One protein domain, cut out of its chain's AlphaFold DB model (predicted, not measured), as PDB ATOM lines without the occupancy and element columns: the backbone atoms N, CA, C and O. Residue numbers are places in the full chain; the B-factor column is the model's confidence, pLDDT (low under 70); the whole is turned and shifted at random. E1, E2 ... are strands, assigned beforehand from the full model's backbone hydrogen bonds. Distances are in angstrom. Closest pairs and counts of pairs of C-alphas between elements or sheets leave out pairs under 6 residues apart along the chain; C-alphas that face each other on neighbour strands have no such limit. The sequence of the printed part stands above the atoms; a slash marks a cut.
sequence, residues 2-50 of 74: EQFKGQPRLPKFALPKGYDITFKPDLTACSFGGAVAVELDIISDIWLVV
ATOM      1  N   GLU A   2     105.915 104.249 175.039       63.44
ATOM      2  CA  GLU A   2     106.481 103.648 173.817       63.44
ATOM      3  C   GLU A   2     106.279 104.488 172.552       63.44
ATOM      4  O   GLU A   2     106.954 104.247 171.560       63.44
ATOM      5  N   GLN A   3     105.415 105.510 172.587       71.94
ATOM      6  CA  GLN A   3     104.980 106.215 171.375       71.94
ATOM      7  C   GLN A   3     106.096 106.938 170.604       71.94
ATOM      8  O   GLN A   3     105.925 107.213 169.423       71.94
ATOM      9  N   PHE A   4     107.216 107.263 171.257       77.06
ATOM     10  CA  PHE A   4     108.347 107.969 170.642       77.06
ATOM     11  C   PHE A   4     109.576 107.073 170.433       77.06
ATOM     12  O   PHE A   4     110.551 107.503 169.819       77.06
ATOM     13  N   LYS A   5     109.554 105.822 170.918       77.81
ATOM     14  CA  LYS A   5     110.669 104.888 170.713       77.81
ATOM     15  C   LYS A   5     110.743 104.504 169.233       77.81
ATOM     16  O   LYS A   5     109.733 104.164 168.627       77.81
ATOM     17  N   GLY A   6     111.939 104.571 168.649       81.12
ATOM     18  CA  GLY A   6     112.170 104.247 167.236       81.12
ATOM     19  C   GLY A   6     111.783 105.349 166.242       81.12
ATOM     20  O   GLY A   6     112.005 105.182 165.045       81.12
ATOM     21  N   GLN A   7     111.254 106.488 166.705       87.12
ATOM     22  CA  GLN A   7     111.042 107.654 165.849       87.12
ATOM     23  C   GLN A   7     112.329 108.491 165.793       87.12
ATOM     24  O   GLN A   7     112.779 108.975 166.830       87.12
ATOM     25  N   PRO A   8     112.927 108.717 164.609       88.94
ATOM     26  CA  PRO A   8     114.210 109.420 164.501       88.94
ATOM     27  C   PRO A   8     114.102 110.933 164.744       88.94
ATOM     28  O   PRO A   8     115.109 111.635 164.779       88.94
ATOM     29  N   ARG A   9     112.882 111.471 164.839       91.75
ATOM     30  CA  ARG A   9     112.608 112.905 164.949       91.75
ATOM     31  C   ARG A   9     111.975 113.185 166.300       91.75
ATOM     32  O   ARG A   9     110.995 112.539 166.658       91.75
ATOM     33  N   LEU A  10     112.506 114.182 167.006       92.44
ATOM     34  CA  LEU A  10     111.916 114.631 168.260       92.44
ATOM     35  C   LEU A  10     110.510 115.214 168.032       92.44
ATOM     36  O   LEU A  10     110.251 115.826 166.984       92.44
ATOM     37  N   PRO A  11     109.607 115.061 169.011       91.50
ATOM     38  CA  PRO A  11     108.326 115.749 169.007       91.50
ATOM     39  C   PRO A  11     108.497 117.272 169.002       91.50
ATOM     40  O   PRO A  11     109.479 117.804 169.508       91.50
ATOM     41  N   LYS A  12     107.513 117.987 168.453       91.25
ATOM     42  CA  LYS A  12     107.580 119.447 168.261       91.25
ATOM     43  C   LYS A  12     106.851 120.263 169.333       91.25
ATOM     44  O   LYS A  12     106.657 121.454 169.143       91.25
ATOM     45  N   PHE A  13     106.420 119.634 170.423       92.12
ATOM     46  CA  PHE A  13     105.605 120.279 171.460       92.12
ATOM     47  C   PHE A  13     106.401 121.146 172.454       92.12
ATOM     48  O   PHE A  13     105.810 121.960 173.159       92.12
ATOM     49  N   ALA A  14     107.727 120.989 172.508       93.62
ATOM     50  CA  ALA A  14     108.630 121.780 173.338       93.62
ATOM     51  C   ALA A  14     109.765 122.313 172.459       93.62
ATOM     52  O   ALA A  14     110.505 121.534 171.854       93.62
ATOM     53  N   LEU A  15     109.878 123.636 172.353       94.19
ATOM     54  CA  LEU A  15     110.871 124.305 171.518       94.19
ATOM     55  C   LEU A  15     112.006 124.852 172.395       94.19
ATOM     56  O   LEU A  15     111.737 125.670 173.273       94.19
ATOM     57  N   PRO A  16     113.273 124.458 172.176       95.25
ATOM     58  CA  PRO A  16     114.385 125.010 172.938       95.25
ATOM     59  C   PRO A  16     114.649 126.471 172.552       95.25
ATOM     60  O   PRO A  16     114.690 126.811 171.367       95.25
ATOM     61  N   LYS A  17     114.853 127.332 173.552       95.25
ATOM     62  CA  LYS A  17     115.212 128.753 173.387       95.25
ATOM     63  C   LYS A  17     116.678 129.030 173.695       95.25
ATOM     64  O   LYS A  17     117.258 129.933 173.101       95.25
ATOM     65  N   GLY A  18     117.276 128.246 174.587       95.25
ATOM     66  CA  GLY A  18     118.645 128.445 175.044       95.25
ATOM     67  C   GLY A  18     119.167 127.256 175.840       95.25
ATOM     68  O   GLY A  18     118.392 126.433 176.328       95.25
ATOM     69  N   TYR A  19     120.490 127.182 175.944       96.81
ATOM     70  CA  TYR A  19     121.200 126.166 176.710       96.81
ATOM     71  C   TYR A  19     122.246 126.842 177.588       96.81
ATOM     72  O   TYR A  19     123.053 127.626 177.088       96.81
ATOM     73  N   ASP A  20     122.247 126.497 178.870       97.06
ATOM     74  CA  ASP A  20     123.392 126.698 179.751       97.06
ATOM     75  C   ASP A  20     124.085 125.346 179.927       97.06
ATOM     76  O   ASP A  20     123.446 124.357 180.300       97.06
ATOM     77  N   ILE A  21     125.368 125.281 179.579       96.81
ATOM     78  CA  ILE A  21     126.141 124.041 179.529       96.81
ATOM     79  C   ILE A  21     127.361 124.201 180.425       96.81
ATOM     80  O   ILE A  21     128.293 124.940 180.112       96.81
ATOM     81  N   THR A  22     127.390 123.432 181.508       97.44
ATOM     82  CA  THR A  22     128.581 123.271 182.339       97.44
ATOM     83  C   THR A  22     129.269 121.970 181.961       97.44
ATOM     84  O   THR A  22     128.710 120.892 182.155       97.44
ATOM     85  N   PHE A  23     130.498 122.063 181.459       96.25
ATOM     86  CA  PHE A  23     131.321 120.909 181.102       96.25
ATOM     87  C   PHE A  23     132.502 120.772 182.066       96.25
ATOM     88  O   PHE A  23     133.279 121.711 182.242       96.25
ATOM     89  N   LYS A  24     132.641 119.600 182.694       96.75
ATOM     90  CA  LYS A  24     133.692 119.297 183.670       96.75
ATOM     91  C   LYS A  24     134.445 118.024 183.255       96.75
ATOM     92  O   LYS A  24     134.049 116.929 183.658       96.75
ATOM     93  N   PRO A  25     135.512 118.144 182.451       97.12
ATOM     94  CA  PRO A  25     136.326 117.000 182.061       97.12
ATOM     95  C   PRO A  25     137.245 116.545 183.204       97.12
ATOM     96  O   PRO A  25     137.808 117.367 183.928       97.12
ATOM     97  N   ASP A  26     137.443 115.233 183.317       97.44
ATOM     98  CA  ASP A  26     138.501 114.605 184.106       97.44
ATOM     99  C   ASP A  26     139.486 113.922 183.152       97.44
ATOM    100  O   ASP A  26     139.236 112.850 182.597       97.44
ATOM    101  N   LEU A  27     140.635 114.570 182.959       97.00
ATOM    102  CA  LEU A  27     141.674 114.091 182.049       97.00
ATOM    103  C   LEU A  27     142.441 112.885 182.603       97.00
ATOM    104  O   LEU A  27     143.048 112.154 181.827       97.00
ATOM    105  N   THR A  28     142.416 112.670 183.920       97.88
ATOM    106  CA  THR A  28     143.115 111.547 184.561       97.88
ATOM    107  C   THR A  28     142.281 110.279 184.447       97.88
ATOM    108  O   THR A  28     142.797 109.225 184.087       97.88
ATOM    109  N   ALA A  29     140.977 110.393 184.710       97.06
ATOM    110  CA  ALA A  29     140.031 109.289 184.583       97.06
ATOM    111  C   ALA A  29     139.536 109.068 183.140       97.06
ATOM    112  O   ALA A  29     138.801 108.114 182.898       97.06
ATOM    113  N   CYS A  30     139.917 109.939 182.196       96.50
ATOM    114  CA  CYS A  30     139.411 109.955 180.820       96.50
ATOM    115  C   CYS A  30     137.871 109.963 180.774       96.50
ATOM    116  O   CYS A  30     137.237 109.216 180.033       96.50
ATOM    117  N   SER A  31     137.259 110.796 181.615       95.62
ATOM    118  CA  SER A  31     135.808 110.889 181.761       95.62
ATOM    119  C   SER A  31     135.355 112.346 181.778       95.62
ATOM    120  O   SER A  31     136.160 113.279 181.757       95.62
ATOM    121  N   PHE A  32     134.045 112.563 181.777       95.75
ATOM    122  CA  PHE A  32     133.481 113.894 181.925       95.75
ATOM    123  C   PHE A  32     132.213 113.848 182.768       95.75
ATOM    124  O   PHE A  32     131.475 112.866 182.782       95.75
ATOM    125  N   GLY A  33     131.968 114.952 183.460       96.31
ATOM    126  CA  GLY A  33     130.695 115.267 184.081       96.31
ATOM    127  C   GLY A  33     130.248 116.661 183.669       96.31
ATOM    128  O   GLY A  33     130.922 117.367 182.912       96.31
ATOM    129  N   GLY A  34     129.105 117.080 184.181       96.44
ATOM    130  CA  GLY A  34     128.565 118.384 183.849       96.44
ATOM    131  C   GLY A  34     127.096 118.504 184.194       96.44
ATOM    132  O   GLY A  34     126.507 117.609 184.797       96.44
ATOM    133  N   ALA A  35     126.524 119.625 183.785       96.69
ATOM    134  CA  ALA A  35     125.104 119.897 183.889       96.69
ATOM    135  C   ALA A  35     124.645 120.656 182.645       96.69
ATOM    136  O   ALA A  35     125.422 121.387 182.025       96.69
ATOM    137  N   VAL A  36     123.374 120.482 182.303       97.00
ATOM    138  CA  VAL A  36     122.716 121.230 181.236       97.00
ATOM    139  C   VAL A  36     121.417 121.804 181.784       97.00
ATOM    140  O   VAL A  36     120.622 121.073 182.372       97.00
ATOM    141  N   ALA A  37     121.192 123.097 181.571       96.56
ATOM    142  CA  ALA A  37     119.881 123.709 181.726       96.56
ATOM    143  C   ALA A  37     119.348 124.052 180.334       96.56
ATOM    144  O   ALA A  37     119.991 124.779 179.577       96.56
ATOM    145  N   VAL A  38     118.185 123.499 179.988       95.81
ATOM    146  CA  VAL A  38     117.526 123.751 178.701       95.81
ATOM    147  C   VAL A  38     116.341 124.663 178.940       95.81
ATOM    148  O   VAL A  38     115.390 124.290 179.625       95.81
ATOM    149  N   GLU A  39     116.375 125.849 178.350       95.81
ATOM    150  CA  GLU A  39     115.204 126.708 178.328       95.81
ATOM    151  C   GLU A  39     114.233 126.203 177.260       95.81
ATOM    152  O   GLU A  39     114.585 126.140 176.078       95.81
ATOM    153  N   LEU A  40     113.016 125.849 177.672       94.19
ATOM    154  CA  LEU A  40     111.981 125.301 176.801       94.19
ATOM    155  C   LEU A  40     110.762 126.223 176.747       94.19
ATOM    156  O   LEU A  40     110.286 126.712 177.767       94.19
ATOM    157  N   ASP A  41     110.233 126.391 175.543       94.38
ATOM    158  CA  ASP A  41     108.948 127.018 175.256       94.38
ATOM    159  C   ASP A  41     107.931 125.924 174.921       94.38
ATOM    160  O   ASP A  41     108.093 125.183 173.943       94.38
ATOM    161  N   ILE A  42     106.930 125.773 175.785       93.44
ATOM    162  CA  ILE A  42     105.922 124.716 175.695       93.44
ATOM    163  C   ILE A  42     104.731 125.250 174.906       93.44
ATOM    164  O   ILE A  42     103.966 126.072 175.400       93.44
ATOM    165  N   ILE A  43     104.571 124.774 173.669       94.25
ATOM    166  CA  ILE A  43     103.575 125.312 172.727       94.25
ATOM    167  C   ILE A  43     102.253 124.526 172.706       94.25
ATOM    168  O   ILE A  43     101.328 124.889 171.981       94.25
ATOM    169  N   SER A  44     102.162 123.432 173.462       91.19
ATOM    170  CA  SER A  44     100.960 122.601 173.608       91.19
ATOM    171  C   SER A  44     100.975 121.874 174.950       91.19
ATOM    172  O   SER A  44     102.058 121.613 175.472       91.19
ATOM    173  N   ASP A  45      99.813 121.472 175.468       92.75
ATOM    174  CA  ASP A  45      99.728 120.651 176.680       92.75
ATOM    175  C   ASP A  45     100.527 119.346 176.545       92.75
ATOM    176  O   ASP A  45     100.299 118.536 175.640       92.75
ATOM    177  N   ILE A  46     101.474 119.141 177.462       90.62
ATOM    178  CA  ILE A  46     102.340 117.963 177.508       90.62
ATOM    179  C   ILE A  46     102.513 117.458 178.932       90.62
ATOM    180  O   ILE A  46     102.460 118.210 179.899       90.62
ATOM    181  N   TRP A  47     102.798 116.166 179.041       90.75
ATOM    182  CA  TRP A  47     103.125 115.493 180.298       90.75
ATOM    183  C   TRP A  47     104.513 114.830 180.263       90.75
ATOM    184  O   TRP A  47     104.940 114.231 181.247       90.75
ATOM    185  N   LEU A  48     105.220 114.918 179.127       90.69
ATOM    186  CA  LEU A  48     106.533 114.316 178.907       90.69
ATOM    187  C   LEU A  48     107.386 115.208 178.000       90.69
ATOM    188  O   LEU A  48     106.924 115.642 176.947       90.69
ATOM    189  N   VAL A  49     108.653 115.395 178.368       91.88
ATOM    190  CA  VAL A  49     109.682 115.998 177.511       91.88
ATOM    191  C   VAL A  49     110.587 114.887 176.980       91.88
ATOM    192  O   VAL A  49     111.031 114.028 177.738       91.88
ATOM    193  N   VAL A  50     110.850 114.888 175.671       92.44
ATOM    194  CA  VAL A  50     111.724 113.907 175.006       92.44
ATOM    195  C   VAL A  50     112.961 114.628 174.485       92.44
ATOM    196  O   VAL A  50     112.834 115.608 173.754       92.44
TER     197      VAL A  50
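Overview. This is residues 2 to 50 of the 74 residues of an uncharacterized protein of Prunus armeniaca (UniProt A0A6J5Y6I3). A long, curved two-stranded hairpin, E1 and E2, makes the length; its turn, residues 26 to 31, sticks out at one end, and the unnamed residues 2 to 13 and 43 to 50 lie toward the other. The printed part has 49 residues, no named helix and two named strands, E1 then E2, antiparallel; the class is all strand. It is extended, with a radius of gyration of the C-alphas of 15.2 A, and spans 44 by 25 by 16 A.

Along the chain. E1, residues 14 to 26, runs 32.6 A from C-alpha 14 at (108.630, 121.780, 173.338). E2, residues 31 to 42, runs 33.5 A to C-alpha 42 at (105.922, 124.716, 175.695).

Arrangement. E1 and E2 form a hairpin with a tight link of 4 residues, their directions at 168 degrees. N 15 and O 41, at 2.8 A, and N 33 and O 24, at 2.9 A, are within hydrogen-bond range. E1 bends by 75 degrees at residue 17.

Size, cuts and confidence. The C-alphas of Thr 28 and Asp 45, the two farthest apart, are separated by 45.0 A. The printed part has no cut. Residue 2 has pLDDT under 70; the mean of the printed part is 92.4.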